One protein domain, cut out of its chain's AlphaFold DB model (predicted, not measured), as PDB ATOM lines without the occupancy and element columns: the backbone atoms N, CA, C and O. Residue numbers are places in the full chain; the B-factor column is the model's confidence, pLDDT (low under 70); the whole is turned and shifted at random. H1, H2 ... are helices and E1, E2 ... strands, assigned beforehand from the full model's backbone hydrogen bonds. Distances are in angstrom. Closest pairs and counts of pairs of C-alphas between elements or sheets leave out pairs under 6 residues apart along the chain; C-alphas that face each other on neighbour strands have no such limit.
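Overview. This is residues 6 to 89 and 143 to 197 of the 375 residues of an uncharacterized protein of Sinocyclocheilus rhinocerous (UniProt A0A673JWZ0). A curled sheet of four strands has helix H2 laid across one face, while the long helix H5 runs out past H2 as an arm and makes much of the length. From the far end of H5, residues 173 to 184 fold back to the short helix H6, which leads straight into edge strand E4. The printed part has 139 residues, with six named helices and four named strands in the order E1 E2 H1 H2 H3 E3 H4 H5 H6 E4. The sheet, E1 E2 E3 E4, is antiparallel; the class is mixed, helices and strands. The whole is compact, with a radius of gyration of the C-alphas of 15.8 A and spans of 48 by 34 by 33 A.

Along the chain. Find C-alpha 11 at (-29.535, -46.634, -14.318), where E1, residues 11 to 13, begins. E2, residues 17 to 24, covers 21.6 A; then come H1, residues 26 to 30, and H2, residues 44 to 58, 21.2 A long. Read on to H3, residues 63 to 71, 12.4 A, and E3, residues 76 to 83, 22.7 A. Beyond the cut lie H4, residues 145 to 149, and H5, residues 152 to 172, which runs 30.8 A to C-alpha 172 at (-61.275, -51.850, -25.961). H6, residues 185 to 188, precedes E4, residues 189 to 196, 20.6 A, ending at C-alpha 196 (-22.782, -24.808, -18.829).

Arrangement. Look first at the strongly twisted sheet. E1 and E2 form a hairpin, with N 11 and O 19 2.8 A apart; between the antiparallel neighbours E2 and E3, N 22 and O 80 are 2.8 A apart, and between the antiparallel neighbours E3 and E4, N 79 and O 193 are 2.8 A apart, each pair within hydrogen-bond range. H2 is on the sheet at a height of 8.8 A, over E4, and runs across the strands at 87 degrees to E4 on the local plane. H1, H3 and H6 only graze the sheet. H2 touches H3 with residues 52 to 56 alone, closest at the C-alphas of Asp 56 and Pro 64, 5.4 A, at a steep tilt of 56 degrees, opposite ways. H2 touches H6 with residues 46 to 50 alone, closest at the C-alphas of Ala 50 and Glu 186, 5.5 A. H3 and H4 only just touch, with 3 pairs of C-alphas within 8 A, closest at Arg 65 and Trp 145, 7.1 A. H5 is not on the sheet. In H1 to H5 every O i to N i+4 pair is within hydrogen-bond range; H6 is too short for one.

Size, cuts and confidence. The farthest C-alphas, of Glu 172 and Leu 197, are 49.5 A apart. Residues 90 to 142 are not printed, and C-alphas 89 and 143 are 34.4 A apart across this cut. The links H1 to H2 and H5 to H6 are long. Find pLDDT under 70 at residues 11 to 17, 85 to 89, 170 to 178 and 197.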
ATOM      1  N   VAL A   6     -22.574 -37.937 -25.174       78.50
ATOM      2  CA  VAL A   6     -22.029 -39.013 -24.335       78.50
ATOM      3  C   VAL A   6     -23.184 -39.834 -23.776       78.50
ATOM      4  O   VAL A   6     -24.076 -39.299 -23.123       78.50
ATOM      5  N   ARG A   7     -23.174 -41.144 -24.037       79.81
ATOM      6  CA  ARG A   7     -24.145 -42.089 -23.473       79.81
ATOM      7  C   ARG A   7     -23.535 -42.786 -22.270       79.81
ATOM      8  O   ARG A   7     -22.456 -43.365 -22.376       79.81
ATOM      9  N   HIS A   8     -24.245 -42.763 -21.154       75.88
ATOM     10  CA  HIS A   8     -23.867 -43.508 -19.960       75.88
ATOM     11  C   HIS A   8     -24.596 -44.855 -19.904       75.88
ATOM     12  O   HIS A   8     -25.525 -45.123 -20.674       75.88
ATOM     13  N   HIS A   9     -24.148 -45.730 -19.004       75.25
ATOM     14  CA  HIS A   9     -24.843 -46.980 -18.717       75.25
ATOM     15  C   HIS A   9     -26.231 -46.707 -18.124       75.25
ATOM     16  O   HIS A   9     -26.428 -45.719 -17.414       75.25
ATOM     17  N   SER A  10     -27.185 -47.589 -18.425       71.75
ATOM     18  CA  SER A  10     -28.549 -47.535 -17.898       71.75
ATOM     19  C   SER A  10     -28.549 -47.579 -16.370       71.75
ATOM     20  O   SER A  10     -27.901 -48.431 -15.756       71.75
ATOM     21  N   VAL A  11     -29.317 -46.684 -15.760       67.69
ATOM     22  CA  VAL A  11     -29.535 -46.634 -14.318       67.69
ATOM     23  C   VAL A  11     -30.900 -47.244 -14.021       67.69
ATOM     24  O   VAL A  11     -31.909 -46.841 -14.597       67.69
ATOM     25  N   HIS A  12     -30.922 -48.217 -13.111       68.75
ATOM     26  CA  HIS A  12     -32.147 -48.890 -12.690       68.75
ATOM     27  C   HIS A  12     -32.683 -48.219 -11.424       68.75
ATOM     28  O   HIS A  12     -32.074 -48.289 -10.353       68.75
ATOM     29  N   PHE A  13     -33.842 -47.579 -11.530       60.62
ATOM     30  CA  PHE A  13     -34.507 -46.927 -10.412       60.62
ATOM     31  C   PHE A  13     -35.454 -47.915  -9.730       60.62
ATOM     32  O   PHE A  13     -36.532 -48.225 -10.236       60.62
ATOM     33  N   ARG A  14     -35.035 -48.427  -8.562       56.25
ATOM     34  CA  ARG A  14     -35.837 -49.286  -7.663       56.25
ATOM     35  C   ARG A  14     -36.530 -50.485  -8.345       56.25
ATOM     36  O   ARG A  14     -37.554 -50.943  -7.855       56.25
ATOM     37  N   GLY A  15     -35.979 -50.993  -9.452       55.78
ATOM     38  CA  GLY A  15     -36.530 -52.133 -10.198       55.78
ATOM     39  C   GLY A  15     -37.851 -51.864 -10.933       55.78
ATOM     40  O   GLY A  15     -38.513 -52.820 -11.314       55.78
ATOM     41  N   VAL A  16     -38.250 -50.595 -11.091       60.88
ATOM     42  CA  VAL A  16     -39.518 -50.204 -11.741       60.88
ATOM     43  C   VAL A  16     -39.289 -49.385 -13.011       60.88
ATOM     44  O   VAL A  16     -40.179 -49.320 -13.840       60.88
ATOM     45  N   LEU A  17     -38.127 -48.742 -13.155       66.06
ATOM     46  CA  LEU A  17     -37.834 -47.885 -14.300       66.06
ATOM     47  C   LEU A  17     -36.350 -47.969 -14.649       66.06
ATOM     48  O   LEU A  17     -35.493 -47.680 -13.807       66.06
ATOM     49  N   SER A  18     -36.052 -48.351 -15.887       75.69
ATOM     50  CA  SER A  18     -34.707 -48.305 -16.459       75.69
ATOM     51  C   SER A  18     -34.590 -47.082 -17.361       75.69
ATOM     52  O   SER A  18     -35.383 -46.896 -18.287       75.69
ATOM     53  N   ALA A  19     -33.627 -46.207 -17.064       80.25
ATOM     54  CA  ALA A  19     -33.366 -45.031 -17.885       80.25
ATOM     55  C   ALA A  19     -31.879 -44.867 -18.196       80.25
ATOM     56  O   ALA A  19     -31.007 -45.044 -17.342       80.25
ATOM     57  N   GLN A  20     -31.590 -44.491 -19.437       82.38
ATOM     58  CA  GLN A  20     -30.262 -44.189 -19.930       82.38
ATOM     59  C   GLN A  20     -29.997 -42.677 -19.861       82.38
ATOM     60  O   GLN A  20     -30.722 -41.906 -20.500       82.38
ATOM     61  N   PRO A  21     -28.949 -42.234 -19.140       83.50
ATOM     62  CA  PRO A  21     -28.493 -40.855 -19.197       83.50
ATOM     63  C   PRO A  21     -27.728 -40.596 -20.496       83.50
ATOM     64  O   PRO A  21     -26.780 -41.316 -20.832       83.50
ATOM     65  N   ILE A  22     -28.108 -39.534 -21.200       86.38
ATOM     66  CA  ILE A  22     -27.459 -39.070 -22.424       86.38
ATOM     67  C   ILE A  22     -27.138 -37.587 -22.256       86.38
ATOM     68  O   ILE A  22     -28.034 -36.780 -22.043       86.38
ATOM     69  N   ILE A  23     -25.866 -37.220 -22.351       87.19
ATOM     70  CA  ILE A  23     -25.428 -35.822 -22.369       87.19
ATOM     71  C   ILE A  23     -25.331 -35.393 -23.828       87.19
ATOM     72  O   ILE A  23     -24.688 -36.087 -24.611       87.19
ATOM     73  N   VAL A  24     -25.944 -34.271 -24.192       90.88
ATOM     74  CA  VAL A  24     -25.986 -33.737 -25.560       90.88
ATOM     75  C   VAL A  24     -25.673 -32.247 -25.536       90.88
ATOM     76  O   VAL A  24     -26.238 -31.508 -24.737       90.88
ATOM     77  N   ASN A  25     -24.806 -31.783 -26.433       91.81
ATOM     78  CA  ASN A  25     -24.687 -30.363 -26.754       91.81
ATOM     79  C   ASN A  25     -25.444 -30.107 -28.065       91.81
ATOM     80  O   ASN A  25     -24.944 -30.443 -29.139       91.81
ATOM     81  N   PHE A  26     -26.667 -29.576 -27.980       91.62
ATOM     82  CA  PHE A  26     -27.526 -29.406 -29.157       91.62
ATOM     83  C   PHE A  26     -26.943 -28.407 -30.159       91.62
ATOM     84  O   PHE A  26     -26.963 -28.685 -31.354       91.62
ATOM     85  N   HIS A  27     -26.337 -27.320 -29.676       90.00
ATOM     86  CA  HIS A  27     -25.665 -26.331 -30.519       90.00
ATOM     87  C   HIS A  27     -24.626 -26.976 -31.450       90.00
ATOM     88  O   HIS A  27     -24.664 -26.817 -32.670       90.00
ATOM     89  N   GLN A  28     -23.733 -27.789 -30.881       89.06
ATOM     90  CA  GLN A  28     -22.710 -28.506 -31.646       89.06
ATOM     91  C   GLN A  28     -23.292 -29.651 -32.487       89.06
ATOM     92  O   GLN A  28     -22.749 -29.997 -33.542       89.06
ATOM     93  N   LEU A  29     -24.374 -30.277 -32.015       90.44
ATOM     94  CA  LEU A  29     -25.026 -31.378 -32.711       90.44
ATOM     95  C   LEU A  29     -25.605 -30.912 -34.051       90.44
ATOM     96  O   LEU A  29     -25.313 -31.537 -35.064       90.44
ATOM     97  N   PHE A  30     -26.356 -29.807 -34.078       89.19
ATOM     98  CA  PHE A  30     -27.014 -29.323 -35.302       89.19
ATOM     99  C   PHE A  30     -26.084 -28.596 -36.275       89.19
ATOM    100  O   PHE A  30     -26.393 -28.495 -37.458       89.19
ATOM    101  N   GLN A  31     -24.900 -28.181 -35.826       87.25
ATOM    102  CA  GLN A  31     -23.828 -27.727 -36.720       87.25
ATOM    103  C   GLN A  31     -23.119 -28.884 -37.443       87.25
ATOM    104  O   GLN A  31     -22.375 -28.674 -38.403       87.25
ATOM    105  N   THR A  32     -23.319 -30.125 -36.993       84.31
ATOM    106  CA  THR A  32     -22.676 -31.297 -37.588       84.31
ATOM    107  C   THR A  32     -23.518 -31.853 -38.736       84.31
ATOM    108  O   THR A  32     -24.640 -32.291 -38.514       84.31
ATOM    109  N   ARG A  33     -22.944 -31.946 -39.945       77.06
ATOM    110  CA  ARG A  33     -23.626 -32.539 -41.118       77.06
ATOM    111  C   ARG A  33     -24.063 -33.997 -40.905       77.06
ATOM    112  O   ARG A  33     -25.180 -34.342 -41.262       77.06
ATOM    113  N   ASP A  34     -23.215 -34.811 -40.275       82.31
ATOM    114  CA  ASP A  34     -23.481 -36.223 -39.953       82.31
ATOM    115  C   ASP A  34     -23.646 -36.426 -38.437       82.31
ATOM    116  O   ASP A  34     -22.885 -37.146 -37.783       82.31
ATOM    117  N   ALA A  35     -24.597 -35.707 -37.837       84.25
ATOM    118  CA  ALA A  35     -24.853 -35.793 -36.406       84.25
ATOM    119  C   ALA A  35     -25.339 -37.203 -36.006       84.25
ATOM    120  O   ALA A  35     -26.270 -37.731 -36.624       84.25
ATOM    121  N   PRO A  36     -24.771 -37.829 -34.956       86.94
ATOM    122  CA  PRO A  36     -25.287 -39.099 -34.466       86.94
ATOM    123  C   PRO A  36     -26.722 -38.922 -33.950       86.94
ATOM    124  O   PRO A  36     -27.050 -37.922 -33.308       86.94
ATOM    125  N   ALA A  37     -27.580 -39.911 -34.206       87.75
ATOM    126  CA  ALA A  37     -28.936 -39.917 -33.664       87.75
ATOM    127  C   ALA A  37     -28.885 -40.036 -32.132       87.75
ATOM    128  O   ALA A  37     -28.280 -40.982 -31.615       87.75
ATOM    129  N   ILE A  38     -29.522 -39.106 -31.409       89.06
ATOM    130  CA  ILE A  38     -29.571 -39.114 -29.938       89.06
ATOM    131  C   ILE A  38     -30.309 -40.360 -29.460       89.06
ATOM    132  O   ILE A  38     -29.773 -41.136 -28.663       89.06
ATOM    133  N   LEU A  39     -31.496 -40.577 -30.024       86.56
ATOM    134  CA  LEU A  39     -32.328 -41.750 -29.811       86.56
ATOM    135  C   LEU A  39     -32.450 -42.528 -31.131       86.56
ATOM    136  O   LEU A  39     -32.626 -41.909 -32.185       86.56
ATOM    137  N   PRO A  40     -32.339 -43.869 -31.119       84.38
ATOM    138  CA  PRO A  40     -32.489 -44.673 -32.327       84.38
ATOM    139  C   PRO A  40     -33.827 -44.407 -33.021       84.38
ATOM    140  O   PRO A  40     -34.857 -44.329 -32.362       84.38
ATOM    141  N   MET A  41     -33.812 -44.308 -34.353       83.12
ATOM    142  CA  MET A  41     -35.013 -44.146 -35.192       83.12
ATOM    143  C   MET A  41     -35.816 -42.849 -34.964       83.12
ATOM    144  O   MET A  41     -36.861 -42.671 -35.585       83.12
ATOM    145  N   ILE A  42     -35.322 -41.922 -34.136       87.88
ATOM    146  CA  ILE A  42     -35.963 -40.633 -33.865       87.88
ATOM    147  C   ILE A  42     -35.083 -39.514 -34.415       87.88
ATOM    148  O   ILE A  42     -33.878 -39.457 -34.174       87.88
ATOM    149  N   LYS A  43     -35.718 -38.607 -35.154       91.19
ATOM    150  CA  LYS A  43     -35.120 -37.367 -35.643       91.19
ATOM    151  C   LYS A  43     -34.625 -36.509 -34.473       91.19
ATOM    152  O   LYS A  43     -35.390 -36.261 -33.539       91.19
ATOM    153  N   ASN A  44     -33.378 -36.036 -34.523       92.69
ATOM    154  CA  ASN A  44     -32.790 -35.205 -33.462       92.69
ATOM    155  C   ASN A  44     -33.613 -33.935 -33.218       92.69
ATOM    156  O   ASN A  44     -33.705 -33.463 -32.085       92.69
ATOM    157  N   GLU A  45     -34.287 -33.433 -34.252       93.06
ATOM    158  CA  GLU A  45     -35.147 -32.266 -34.144       93.06
ATOM    159  C   GLU A  45     -36.350 -32.521 -33.228       93.06
ATOM    160  O   GLU A  45     -36.719 -31.681 -32.412       93.06
ATOM    161  N   ASN A  46     -36.925 -33.725 -33.300       93.06
ATOM    162  CA  ASN A  46     -38.026 -34.132 -32.428       93.06
ATOM    163  C   ASN A  46     -37.560 -34.350 -30.985       93.06
ATOM    164  O   ASN A  46     -38.335 -34.127 -30.058       93.06
ATOM    165  N   VAL A  47     -36.297 -34.742 -30.785       93.75
ATOM    166  CA  VAL A  47     -35.689 -34.814 -29.448       93.75
ATOM    167  C   VAL A  47     -35.568 -33.416 -28.848       93.75
ATOM    168  O   VAL A  47     -35.977 -33.229 -27.705       93.75
ATOM    169  N   LEU A  48     -35.086 -32.422 -29.612       94.12
ATOM    170  CA  LEU A  48     -35.037 -31.041 -29.119       94.12
ATOM    171  C   LEU A  48     -36.442 -30.525 -28.785       94.12
ATOM    172  O   LEU A  48     -36.639 -29.985 -27.702       94.12
ATOM    173  N   ARG A  49     -37.435 -30.735 -29.662       93.81
ATOM    174  CA  ARG A  49     -38.831 -30.325 -29.405       93.81
ATOM    175  C   ARG A  49     -39.397 -30.941 -28.131       93.81
ATOM    176  O   ARG A  49     -40.013 -30.232 -27.343       93.81
ATOM    177  N   ALA A  50     -39.153 -32.229 -27.899       92.38
ATOM    178  CA  ALA A  50     -39.588 -32.904 -26.680       92.38
ATOM    179  C   ALA A  50     -38.894 -32.350 -25.423       92.38
ATOM    180  O   ALA A  50     -39.554 -32.139 -24.409       92.38
ATOM    181  N   VAL A  51     -37.589 -32.065 -25.489       90.94
ATOM    182  CA  VAL A  51     -36.839 -31.443 -24.383       90.94
ATOM    183  C   VAL A  51     -37.350 -30.034 -24.087       90.94
ATOM    184  O   VAL A  51     -37.591 -29.712 -22.925       90.94
ATOM    185  N   VAL A  52     -37.548 -29.209 -25.118       90.81
ATOM    186  CA  VAL A  52     -38.076 -27.847 -24.970       90.81
ATOM    187  C   VAL A  52     -39.475 -27.888 -24.363       90.81
ATOM    188  O   VAL A  52     -39.715 -27.187 -23.390       90.81
ATOM    189  N   ALA A  53     -40.366 -28.757 -24.850       88.94
ATOM    190  CA  ALA A  53     -41.708 -28.909 -24.289       88.94
ATOM    191  C   ALA A  53     -41.688 -29.362 -22.817       88.94
ATOM    192  O   ALA A  53     -42.459 -28.858 -21.998       88.94
ATOM    193  N   LEU A  54     -40.791 -30.289 -22.459       87.06
ATOM    194  CA  LEU A  54     -40.638 -30.766 -21.082       87.06
ATOM    195  C   LEU A  54     -40.166 -29.649 -20.139       87.06
ATOM    196  O   LEU A  54     -40.699 -29.496 -19.037       87.06
ATOM    197  N   LEU A  55     -39.170 -28.874 -20.567       81.75
ATOM    198  CA  LEU A  55     -38.624 -27.765 -19.789       81.75
ATOM    199  C   LEU A  55     -39.599 -26.592 -19.708       81.75
ATOM    200  O   LEU A  55     -39.759 -26.048 -18.626       81.75
ATOM    201  N   ASP A  56     -40.299 -26.257 -20.791       85.31
ATOM    202  CA  ASP A  56     -41.334 -25.217 -20.820       85.31
ATOM    203  C   ASP A  56     -42.488 -25.546 -19.859       85.31
ATOM    204  O   ASP A  56     -42.894 -24.714 -19.055       85.31
ATOM    205  N   THR A  57     -42.921 -26.813 -19.823       77.50
ATOM    206  CA  THR A  57     -43.922 -27.284 -18.845       77.50
ATOM    207  C   THR A  57     -43.419 -27.165 -17.399       77.50
ATOM    208  O   THR A  57     -44.204 -26.945 -16.478       77.50
ATOM    209  N   SER A  58     -42.111 -27.326 -17.185       75.25
ATOM    210  CA  SER A  58     -41.488 -27.276 -15.855       75.25
ATOM    211  C   SER A  58     -41.088 -25.858 -15.423       75.25
ATOM    212  O   SER A  58     -40.912 -25.614 -14.230       75.25
ATOM    213  N   LEU A  59     -40.924 -24.937 -16.377       76.94
ATOM    214  CA  LEU A  59     -40.442 -23.563 -16.214       76.94
ATOM    215  C   LEU A  59     -41.324 -22.591 -17.028       76.94
ATOM    216  O   LEU A  59     -40.826 -21.927 -17.943       76.94
ATOM    217  N   PRO A  60     -42.625 -22.480 -16.700       73.69
ATOM    218  CA  PRO A  60     -43.600 -21.767 -17.531       73.69
ATOM    219  C   PRO A  60     -43.313 -20.265 -17.683       73.69
ATOM    220  O   PRO A  60     -43.767 -19.647 -18.643       73.69
ATOM    221  N   ASP A  61     -42.540 -19.673 -16.770       73.56
ATOM    222  CA  ASP A  61     -42.234 -18.236 -16.768       73.56
ATOM    223  C   ASP A  61     -41.221 -17.818 -17.853       73.56
ATOM    224  O   ASP A  61     -41.129 -16.641 -18.192       73.56
ATOM    225  N   ILE A  62     -40.440 -18.763 -18.393       78.12
ATOM    226  CA  ILE A  62     -39.407 -18.486 -19.409       78.12
ATOM    227  C   ILE A  62     -40.021 -18.465 -20.816       78.12
ATOM    228  O   ILE A  62     -39.597 -17.697 -21.685       78.12
ATOM    229  N   GLY A  63     -41.022 -19.315 -21.038       77.31
ATOM    230  CA  GLY A  63     -41.631 -19.554 -22.337       77.31
ATOM    231  C   GLY A  63     -40.752 -20.379 -23.292       77.31
ATOM    232  O   GLY A  63     -39.524 -20.458 -23.149       77.31
ATOM    233  N   PRO A  64     -41.350 -20.948 -24.350       84.12
ATOM    234  CA  PRO A  64     -40.712 -21.993 -25.149       84.12
ATOM    235  C   PRO A  64     -39.544 -21.464 -25.985       84.12
ATOM    236  O   PRO A  64     -38.574 -22.182 -26.225       84.12
ATOM    237  N   ARG A  65     -39.600 -20.187 -26.388       86.06
ATOM    238  CA  ARG A  65     -38.509 -19.520 -27.108       86.06
ATOM    239  C   ARG A  65     -37.280 -19.323 -26.220       86.06
ATOM    240  O   ARG A  65     -36.184 -19.681 -26.637       86.06
ATOM    241  N   GLY A  66     -37.461 -18.826 -24.996       83.38
ATOM    242  CA  GLY A  66     -36.353 -18.642 -24.054       83.38
ATOM    243  C   GLY A  66     -35.736 -19.976 -23.624       83.38
ATOM    244  O   GLY A  66     -34.514 -20.101 -23.518       83.38
ATOM    245  N   VAL A  67     -36.564 -21.014 -23.462       85.62
ATOM    246  CA  VAL A  67     -36.097 -22.385 -23.213       85.62
ATOM    247  C   VAL A  67     -35.282 -22.907 -24.397       85.62
ATOM    248  O   VAL A  67     -34.178 -23.407 -24.193       85.62
ATOM    249  N   HIS A  68     -35.775 -22.767 -25.630       89.88
ATOM    250  CA  HIS A  68     -35.039 -23.168 -26.830       89.88
ATOM    251  C   HIS A  68     -33.687 -22.461 -26.944       89.88
ATOM    252  O   HIS A  68     -32.666 -23.120 -27.133       89.88
ATOM    253  N   GLU A  69     -33.670 -21.137 -26.782       87.62
ATOM    254  CA  GLU A  69     -32.444 -20.335 -26.822       87.62
ATOM    255  C   GLU A  69     -31.439 -20.796 -25.756       87.62
ATOM    256  O   GLU A  69     -30.255 -20.912 -26.053       87.62
ATOM    257  N   THR A  70     -31.905 -21.161 -24.557       86.12
ATOM    258  CA  THR A  70     -31.057 -21.687 -23.471       86.12
ATOM    259  C   THR A  70     -30.499 -23.077 -23.787       86.12
ATOM    260  O   THR A  70     -29.308 -23.329 -23.620       86.12
ATOM    261  N   VAL A  71     -31.345 -24.001 -24.248       87.25
ATOM    262  CA  VAL A  71     -30.953 -25.387 -24.564       87.25
ATOM    263  C   VAL A  71     -29.975 -25.431 -25.745       87.25
ATOM    264  O   VAL A  71     -29.096 -26.295 -25.795       87.25
ATOM    265  N   HIS A  72     -30.123 -24.500 -26.688       88.31
ATOM    266  CA  HIS A  72     -29.309 -24.382 -27.896       88.31
ATOM    267  C   HIS A  72     -28.167 -23.346 -27.770       88.31
ATOM    268  O   HIS A  72     -27.472 -23.060 -28.748       88.31
ATOM    269  N   TYR A  73     -27.937 -22.779 -26.582       86.25
ATOM    270  CA  TYR A  73     -26.884 -21.785 -26.382       86.25
ATOM    271  C   TYR A  73     -25.480 -22.412 -26.549       86.25
ATOM    272  O   TYR A  73     -25.253 -23.545 -26.102       86.25
ATOM    273  N   PRO A  74     -24.511 -21.714 -27.174       84.94
ATOM    274  CA  PRO A  74     -23.141 -22.208 -27.306       84.94
ATOM    275  C   PRO A  74     -22.528 -22.584 -25.948       84.94
ATOM    276  O   PRO A  74     -22.558 -21.808 -25.002       84.94
ATOM    277  N   GLY A  75     -21.965 -23.790 -25.834       81.25
ATOM    278  CA  GLY A  75     -21.367 -24.276 -24.578       81.25
ATOM    279  C   GLY A  75     -22.358 -24.850 -23.553       81.25
ATOM    280  O   GLY A  75     -21.926 -25.432 -22.555       81.25
ATOM    281  N   MET A  76     -23.668 -24.782 -23.815       83.31
ATOM    282  CA  MET A  76     -24.660 -25.473 -22.995       83.31
ATOM    283  C   MET A  76     -24.718 -26.963 -23.322       83.31
ATOM    284  O   MET A  76     -24.792 -27.397 -24.474       83.31
ATOM    285  N   HIS A  77     -24.722 -27.765 -22.266       85.25
ATOM    286  CA  HIS A  77     -24.922 -29.201 -22.301       85.25
ATOM    287  C   HIS A  77     -26.273 -29.538 -21.681       85.25
ATOM    288  O   HIS A  77     -26.669 -28.975 -20.665       85.25
ATOM    289  N   THR A  78     -26.973 -30.491 -22.279       85.69
ATOM    290  CA  THR A  78     -28.253 -30.995 -21.792       85.69
ATOM    291  C   THR A  78     -28.121 -32.467 -21.446       85.69
ATOM    292  O   THR A  78     -27.751 -33.284 -22.285       85.69
ATOM    293  N   ILE A  79     -28.425 -32.815 -20.200       85.75
ATOM    294  CA  ILE A  79     -28.592 -34.193 -19.746       85.75
ATOM    295  C   ILE A  79     -30.033 -34.591 -20.032       85.75
ATOM    296  O   ILE A  79     -30.954 -33.915 -19.588       85.75
ATOM    297  N   ILE A  80     -30.220 -35.695 -20.740       88.62
ATOM    298  CA  ILE A  80     -31.509 -36.294 -21.075       88.62
ATOM    299  C   ILE A  80     -31.561 -37.662 -20.401       88.62
ATOM    300  O   ILE A  80     -30.637 -38.462 -20.545       88.62
ATOM    301  N   LEU A  81     -32.642 -37.946 -19.680       85.44
ATOM    302  CA  LEU A  81     -32.949 -39.296 -19.215       85.44
ATOM    303  C   LEU A  81     -33.967 -39.916 -20.171       85.44
ATOM    304  O   LEU A  81     -35.116 -39.475 -20.217       85.44
ATOM    305  N   SER A  82     -33.538 -40.926 -20.928       85.94
ATOM    306  CA  SER A  82     -34.401 -41.694 -21.832       85.94
ATOM    307  C   SER A  82     -34.772 -43.025 -21.201       85.94
ATOM    308  O   SER A  82     -33.884 -43.736 -20.740       85.94
ATOM    309  N   ARG A  83     -36.046 -43.410 -21.224       84.12
ATOM    310  CA  ARG A  83     -36.474 -44.778 -20.897       84.12
ATOM    311  C   ARG A  83     -36.076 -45.758 -21.995       84.12
ATOM    312  O   ARG A  83     -35.967 -45.371 -23.161       84.12
ATOM    313  N   ASP A  84     -35.867 -47.013 -21.610       72.12
ATOM    314  CA  ASP A  84     -35.737 -48.112 -22.562       72.12
ATOM    315  C   ASP A  84     -37.124 -48.502 -23.106       72.12
ATOM    316  O   ASP A  84     -38.089 -48.642 -22.355       72.12
ATOM    317  N   HIS A  85     -37.225 -48.680 -24.423       62.50
ATOM    318  CA  HIS A  85     -38.447 -49.105 -25.110       62.50
ATOM    319  C   HIS A  85     -38.902 -50.516 -24.699       62.50
ATOM    320  O   HIS A  85     -40.071 -50.850 -24.894       62.50
ATOM    321  N   ALA A  86     -37.988 -51.358 -24.205       54.16
ATOM    322  CA  ALA A  86     -38.223 -52.792 -24.049       54.16
ATOM    323  C   ALA A  86     -38.878 -53.213 -22.720       54.16
ATOM    324  O   ALA A  86     -39.468 -54.294 -22.680       54.16
ATOM    325  N   GLU A  87     -38.778 -52.415 -21.650       51.41
ATOM    326  CA  GLU A  87     -39.093 -52.898 -20.292       51.41
ATOM    327  C   GLU A  87     -40.478 -52.499 -19.754       51.41
ATOM    328  O   GLU A  87     -41.080 -53.294 -19.038       51.41
ATOM    329  N   ASP A  88     -41.029 -51.337 -20.124       50.12
ATOM    330  CA  ASP A  88     -42.179 -50.768 -19.389       50.12
ATOM    331  C   ASP A  88     -43.565 -51.025 -20.014       50.12
ATOM    332  O   ASP A  88     -44.575 -50.843 -19.336       50.12
ATOM    333  N   TYR A  89     -43.643 -51.444 -21.285       51.66
ATOM    334  CA  TYR A  89     -44.928 -51.624 -21.993       51.66
ATOM    335  C   TYR A  89     -45.302 -53.078 -22.289       51.66
ATOM    336  O   TYR A  89     -46.423 -53.333 -22.727       51.66
ATOM    337  N   TRP A 143     -28.931 -23.257 -35.498       76.50
ATOM    338  CA  TRP A 143     -30.279 -23.749 -35.750       76.50
ATOM    339  C   TRP A 143     -31.289 -22.764 -35.146       76.50
ATOM    340  O   TRP A 143     -31.334 -22.570 -33.929       76.50
ATOM    341  N   SER A 144     -32.008 -22.046 -36.011       86.19
ATOM    342  CA  SER A 144     -32.786 -20.877 -35.602       86.19
ATOM    343  C   SER A 144     -34.140 -21.267 -35.012       86.19
ATOM    344  O   SER A 144     -34.643 -22.376 -35.213       86.19
ATOM    345  N   TRP A 145     -34.766 -20.330 -34.299       88.88
ATOM    346  CA  TRP A 145     -36.117 -20.519 -33.768       88.88
ATOM    347  C   TRP A 145     -37.143 -20.811 -34.878       88.88
ATOM    348  O   TRP A 145     -38.057 -21.612 -34.686       88.88
ATOM    349  N   GLU A 146     -36.980 -20.214 -36.059       89.69
ATOM    350  CA  GLU A 146     -37.825 -20.480 -37.225       89.69
ATOM    351  C   GLU A 146     -37.698 -21.940 -37.671       89.69
ATOM    352  O   GLU A 146     -38.709 -22.622 -37.825       89.69
ATOM    353  N   GLN A 147     -36.471 -22.456 -37.771       89.38
ATOM    354  CA  GLN A 147     -36.210 -23.850 -38.141       89.38
ATOM    355  C   GLN A 147     -36.682 -24.841 -37.064       89.38
ATOM    356  O   GLN A 147     -37.060 -25.974 -37.368       89.38
ATOM    357  N   PHE A 148     -36.693 -24.432 -35.794       89.88
ATOM    358  CA  PHE A 148     -37.319 -25.203 -34.721       89.88
ATOM    359  C   PHE A 148     -38.842 -25.297 -34.909       89.88
ATOM    360  O   PHE A 148     -39.423 -26.384 -34.762       89.88
ATOM    361  N   CYS A 149     -39.475 -24.174 -35.266       89.88
ATOM    362  CA  CYS A 149     -40.912 -24.078 -35.520       89.88
ATOM    363  C   CYS A 149     -41.340 -24.832 -36.789       89.88
ATOM    364  O   CYS A 149     -42.444 -25.382 -36.830       89.88
ATOM    365  N   GLU A 150     -40.475 -24.919 -37.802       90.38
ATOM    366  CA  GLU A 150     -40.683 -25.757 -38.986       90.38
ATOM    367  C   GLU A 150     -40.860 -27.230 -38.577       90.38
ATOM    368  O   GLU A 150     -39.955 -27.863 -38.043       90.38
ATOM    369  N   GLY A 151     -42.051 -27.797 -38.790       83.56
ATOM    370  CA  GLY A 151     -42.376 -29.172 -38.381       83.56
ATOM    371  C   GLY A 151     -42.788 -29.334 -36.910       83.56
ATOM    372  O   GLY A 151     -43.040 -30.457 -36.471       83.56
ATOM    373  N   LEU A 152     -42.918 -28.245 -36.140       89.94
ATOM    374  CA  LEU A 152     -43.490 -28.302 -34.788       89.94
ATOM    375  C   LEU A 152     -44.950 -28.773 -34.821       89.94
ATOM    376  O   LEU A 152     -45.346 -29.593 -33.996       89.94
ATOM    377  N   GLN A 153     -45.730 -28.311 -35.801       89.88
ATOM    378  CA  GLN A 153     -47.121 -28.737 -35.959       89.88
ATOM    379  C   GLN A 153     -47.221 -30.236 -36.272       89.88
ATOM    380  O   GLN A 153     -47.986 -30.936 -35.621       89.88
ATOM    381  N   GLU A 154     -46.383 -30.751 -37.177       91.44
ATOM    382  CA  GLU A 154     -46.316 -32.189 -37.483       91.44
ATOM    383  C   GLU A 154     -45.943 -33.021 -36.249       91.44
ATOM    384  O   GLU A 154     -46.488 -34.101 -36.020       91.44
ATOM    385  N   PHE A 155     -45.018 -32.511 -35.428       91.69
ATOM    386  CA  PHE A 155     -44.655 -33.140 -34.165       91.69
ATOM    387  C   PHE A 155     -45.853 -33.206 -33.208       91.69
ATOM    388  O   PHE A 155     -46.149 -34.279 -32.682       91.69
ATOM    389  N   VAL A 156     -46.555 -32.085 -33.013       91.25
ATOM    390  CA  VAL A 156     -47.732 -31.985 -32.136       91.25
ATOM    391  C   VAL A 156     -48.875 -32.868 -32.631       91.25
ATOM    392  O   VAL A 156     -49.471 -33.589 -31.831       91.25
ATOM    393  N   ASP A 157     -49.152 -32.862 -33.933       90.75
ATOM    394  CA  ASP A 157     -50.170 -33.714 -34.544       90.75
ATOM    395  C   ASP A 157     -49.820 -35.193 -34.338       90.75
ATOM    396  O   ASP A 157     -50.636 -35.951 -33.827       90.75
ATOM    397  N   GLY A 158     -48.561 -35.586 -34.559       90.69
ATOM    398  CA  GLY A 158     -48.118 -36.951 -34.286       90.69
ATOM    399  C   GLY A 158     -48.236 -37.360 -32.810       90.69
ATOM    400  O   GLY A 158     -48.539 -38.521 -32.524       90.69
ATOM    401  N   VAL A 159     -47.995 -36.443 -31.863       89.81
ATOM    402  CA  VAL A 159     -48.221 -36.684 -30.422       89.81
ATOM    403  C   VAL A 159     -49.712 -36.874 -30.139       89.81
ATOM    404  O   VAL A 159     -50.080 -37.780 -29.388       89.81
ATOM    405  N   ARG A 160     -50.573 -36.048 -30.747       90.06
ATOM    406  CA  ARG A 160     -52.030 -36.142 -30.608       90.06
ATOM    407  C   ARG A 160     -52.544 -37.478 -31.141       90.06
ATOM    408  O   ARG A 160     -53.209 -38.179 -30.389       90.06
ATOM    409  N   ASP A 161     -52.121 -37.888 -32.333       90.00
ATOM    410  CA  ASP A 161     -52.502 -39.171 -32.940       90.00
ATOM    411  C   ASP A 161     -52.048 -40.369 -32.089       90.00
ATOM    412  O   ASP A 161     -52.725 -41.391 -32.001       90.00
ATOM    413  N   ARG A 162     -50.868 -40.282 -31.457       88.12
ATOM    414  CA  ARG A 162     -50.383 -41.308 -30.515       88.12
ATOM    415  C   ARG A 162     -51.197 -41.347 -29.226       88.12
ATOM    416  O   ARG A 162     -51.365 -42.411 -28.639       88.12
ATOM    417  N   LYS A 163     -51.660 -40.193 -28.748       86.12
ATOM    418  CA  LYS A 163     -52.508 -40.091 -27.558       86.12
ATOM    419  C   LYS A 163     -53.917 -40.622 -27.827       86.12
ATOM    420  O   LYS A 163     -54.428 -41.350 -26.990       86.12
ATOM    421  N   GLU A 164     -54.498 -40.303 -28.978       86.00
ATOM    422  CA  GLU A 164     -55.814 -40.797 -29.401       86.00
ATOM    423  C   GLU A 164     -55.815 -42.321 -29.541       86.00
ATOM    424  O   GLU A 164     -56.615 -42.984 -28.893       86.00
ATOM    425  N   ARG A 165     -54.806 -42.892 -30.214       83.81
ATOM    426  CA  ARG A 165     -54.636 -44.355 -30.296       83.81
ATOM    427  C   ARG A 165     -54.504 -45.047 -28.938       83.81
ATOM    428  O   ARG A 165     -54.916 -46.190 -28.806       83.81
ATOM    429  N   ARG A 166     -53.906 -44.385 -27.939       81.56
ATOM    430  CA  ARG A 166     -53.852 -44.923 -26.568       81.56
ATOM    431  C   ARG A 166     -55.223 -44.889 -25.897       81.56
ATOM    432  O   ARG A 166     -55.576 -45.861 -25.251       81.56
ATOM    433  N   ALA A 167     -55.983 -43.811 -26.083       80.94
ATOM    434  CA  ALA A 167     -57.324 -43.681 -25.518       80.94
ATOM    435  C   ALA A 167     -58.303 -44.710 -26.112       80.94
ATOM    436  O   ALA A 167     -58.992 -45.387 -25.362       80.94
ATOM    437  N   GLU A 168     -58.299 -44.891 -27.437       79.69
ATOM    438  CA  GLU A 168     -59.143 -45.891 -28.114       79.69
ATOM    439  C   GLU A 168     -58.838 -47.321 -27.643       79.69
ATOM    440  O   GLU A 168     -59.737 -48.143 -27.497       79.69
ATOM    441  N   GLN A 169     -57.566 -47.620 -27.364       71.88
ATOM    442  CA  GLN A 169     -57.136 -48.954 -26.959       71.88
ATOM    443  C   GLN A 169     -57.368 -49.243 -25.465       71.88
ATOM    444  O   GLN A 169     -57.614 -50.391 -25.100       71.88
ATOM    445  N   GLU A 170     -57.328 -48.217 -24.607       68.56
ATOM    446  CA  GLU A 170     -57.724 -48.320 -23.193       68.56
ATOM    447  C   GLU A 170     -59.217 -48.667 -23.036       68.56
ATOM    448  O   GLU A 170     -59.584 -49.357 -22.083       68.56
ATOM    449  N   ASP A 171     -60.063 -48.237 -23.979       63.12
ATOM    450  CA  ASP A 171     -61.505 -48.512 -23.978       63.12
ATOM    451  C   ASP A 171     -61.860 -49.928 -24.492       63.12
ATOM    452  O   ASP A 171     -62.903 -50.471 -24.116       63.12
ATOM    453  N   GLU A 172     -61.011 -50.545 -25.327       62.84
ATOM    454  CA  GLU A 172     -61.275 -51.850 -25.961       62.84
ATOM    455  C   GLU A 172     -60.637 -53.049 -25.228       62.84
ATOM    456  O   GLU A 172     -61.294 -54.081 -25.073       62.84
ATOM    457  N   ASP A 173     -59.404 -52.922 -24.723       54.00
ATOM    458  CA  ASP A 173     -58.653 -54.014 -24.088       54.00
ATOM    459  C   ASP A 173     -58.227 -53.628 -22.660       54.00
ATOM    460  O   ASP A 173     -57.161 -53.055 -22.434       54.00
ATOM    461  N   GLY A 174     -59.026 -54.002 -21.655       51.12
ATOM    462  CA  GLY A 174     -58.779 -53.706 -20.229       51.12
ATOM    463  C   GLY A 174     -57.506 -54.312 -19.604       51.12
ATOM    464  O   GLY A 174     -57.315 -54.189 -18.396       51.12
ATOM    465  N   ASP A 175     -56.648 -54.956 -20.403       56.47
ATOM    466  CA  ASP A 175     -55.346 -55.535 -20.025       56.47
ATOM    467  C   ASP A 175     -54.210 -55.096 -20.994       56.47
ATOM    468  O   ASP A 175     -53.137 -55.698 -21.042       56.47
ATOM    469  N   GLY A 176     -54.460 -54.061 -21.811       55.66
ATOM    470  CA  GLY A 176     -53.749 -53.768 -23.058       55.66
ATOM    471  C   GLY A 176     -52.276 -53.363 -22.933       55.66
ATOM    472  O   GLY A 176     -51.930 -52.313 -22.388       55.66
ATOM    473  N   GLU A 177     -51.395 -54.163 -23.537       65.69
ATOM    474  CA  GLU A 177     -50.024 -53.756 -23.848       65.69
ATOM    475  C   GLU A 177     -50.038 -52.575 -24.828       65.69
ATOM    476  O   GLU A 177     -50.593 -52.657 -25.927       65.69
ATOM    477  N   ILE A 178     -49.397 -51.470 -24.446       68.50
ATOM    478  CA  ILE A 178     -49.311 -50.272 -25.284       68.50
ATOM    479  C   ILE A 178     -48.403 -50.589 -26.485       68.50
ATOM    480  O   ILE A 178     -47.220 -50.899 -26.300       68.50
ATOM    481  N   PRO A 179     -48.900 -50.500 -27.735       72.19
ATOM    482  CA  PRO A 179     -48.115 -50.865 -28.898       72.19
ATOM    483  C   PRO A 179     -46.943 -49.888 -29.051       72.19
ATOM    484  O   PRO A 179     -47.139 -48.675 -28.915       72.19
ATOM    485  N   PRO A 180     -45.736 -50.353 -29.426       71.75
ATOM    486  CA  PRO A 180     -44.564 -49.485 -29.570       71.75
ATOM    487  C   PRO A 180     -44.772 -48.307 -30.534       71.75
ATOM    488  O   PRO A 180     -44.151 -47.263 -30.378       71.75
ATOM    489  N   SER A 181     -45.676 -48.445 -31.510       77.19
ATOM    490  CA  SER A 181     -46.044 -47.388 -32.464       77.19
ATOM    491  C   SER A 181     -46.835 -46.229 -31.837       77.19
ATOM    492  O   SER A 181     -46.949 -45.160 -32.444       77.19
ATOM    493  N   SER A 182     -47.420 -46.428 -30.655       77.12
ATOM    494  CA  SER A 182     -48.146 -45.407 -29.885       77.12
ATOM    495  C   SER A 182     -47.260 -44.670 -28.875       77.12
ATOM    496  O   SER A 182     -47.682 -43.669 -28.298       77.12
ATOM    497  N   VAL A 183     -46.004 -45.099 -28.714       81.81
ATOM    498  CA  VAL A 183     -45.018 -44.473 -27.830       81.81
ATOM    499  C   VAL A 183     -44.090 -43.597 -28.665       81.81
ATOM    500  O   VAL A 183     -43.311 -44.093 -29.476       81.81
ATOM    501  N   GLY A 184     -44.176 -42.282 -28.481       85.12
ATOM    502  CA  GLY A 184     -43.271 -41.330 -29.119       85.12
ATOM    503  C   GLY A 184     -42.180 -40.825 -28.186       85.12
ATOM    504  O   GLY A 184     -42.133 -41.153 -27.001       85.12
ATOM    505  N   VAL A 185     -41.315 -39.968 -28.728       88.31
ATOM    506  CA  VAL A 185     -40.213 -39.336 -27.988       88.31
ATOM    507  C   VAL A 185     -40.683 -38.570 -26.746       88.31
ATOM    508  O   VAL A 185     -39.975 -38.553 -25.742       88.31
ATOM    509  N   GLU A 186     -41.903 -38.031 -26.765       86.69
ATOM    510  CA  GLU A 186     -42.545 -37.365 -25.628       86.69
ATOM    511  C   GLU A 186     -42.791 -38.289 -24.427       86.69
ATOM    512  O   GLU A 186     -42.967 -37.813 -23.315       86.69
ATOM    513  N   SER A 187     -42.831 -39.607 -24.645       84.38
ATOM    514  CA  SER A 187     -42.989 -40.616 -23.586       84.38
ATOM    515  C   SER A 187     -41.669 -41.314 -23.237       84.38
ATOM    516  O   SER A 187     -41.584 -41.989 -22.211       84.38
ATOM    517  N   LEU A 188     -40.639 -41.167 -24.079       86.31
ATOM    518  CA  LEU A 188     -39.308 -41.736 -23.852       86.31
ATOM    519  C   LEU A 188     -38.447 -40.836 -22.973       86.31
ATOM    520  O   LEU A 188     -37.734 -41.331 -22.102       86.31
ATOM    521  N   ILE A 189     -38.505 -39.523 -23.194       87.69
ATOM    522  CA  ILE A 189     -37.740 -38.554 -22.410       87.69
ATOM    523  C   ILE A 189     -38.506 -38.242 -21.132       87.69
ATOM    524  O   ILE A 189     -39.620 -37.733 -21.178       87.69
ATOM    525  N   VAL A 190     -37.897 -38.534 -19.984       84.81
ATOM    526  CA  VAL A 190     -38.569 -38.402 -18.678       84.81
ATOM    527  C   VAL A 190     -38.007 -37.314 -17.796       84.81
ATOM    528  O   VAL A 190     -38.675 -36.865 -16.871       84.81
ATOM    529  N   ALA A 191     -36.784 -36.887 -18.080       80.94
ATOM    530  CA  ALA A 191     -36.185 -35.727 -17.455       80.94
ATOM    531  C   ALA A 191     -35.175 -35.100 -18.411       80.94
ATOM    532  O   ALA A 191     -34.511 -35.807 -19.179       80.94
ATOM    533  N   ALA A 192     -35.030 -33.784 -18.309       83.38
ATOM    534  CA  ALA A 192     -33.960 -33.041 -18.946       83.38
ATOM    535  C   ALA A 192     -33.394 -31.999 -17.971       83.38
ATOM    536  O   ALA A 192     -34.131 -31.458 -17.148       83.38
ATOM    537  N   ALA A 193     -32.095 -31.726 -18.056       81.69
ATOM    538  CA  ALA A 193     -31.436 -30.676 -17.284       81.69
ATOM    539  C   ALA A 193     -30.310 -30.038 -18.101       81.69
ATOM    540  O   ALA A 193     -29.493 -30.752 -18.682       81.69
ATOM    541  N   CYS A 194     -30.242 -28.708 -18.117       81.81
ATOM    542  CA  CYS A 194     -29.224 -27.956 -18.848       81.81
ATOM    543  C   CYS A 194     -28.155 -27.408 -17.894       81.81
ATOM    544  O   CYS A 194     -28.474 -26.957 -16.794       81.81
ATOM    545  N   TYR A 195     -26.891 -27.436 -18.311       78.75
ATOM    546  CA  TYR A 195     -25.759 -26.884 -17.571       78.75
ATOM    547  C   TYR A 195     -24.680 -26.355 -18.524       78.75
ATOM    548  O   TYR A 195     -24.501 -26.878 -19.621       78.75
ATOM    549  N   GLU A 196     -23.937 -25.339 -18.096       77.56
ATOM    550  CA  GLU A 196     -22.782 -24.808 -18.829       77.56
ATOM    551  C   GLU A 196     -21.495 -25.421 -18.264       77.56
ATOM    552  O   GLU A 196     -21.273 -25.404 -17.048       77.56
ATOM    553  N   LEU A 197     -20.631 -25.971 -19.120       64.94
ATOM    554  CA  LEU A 197     -19.349 -26.522 -18.680       64.94
ATOM    555  C   LEU A 197     -18.270 -25.430 -18.716       64.94
ATOM    556  O   LEU A 197     -17.624 -25.217 -19.738       64.94
TER     557      LEU A 197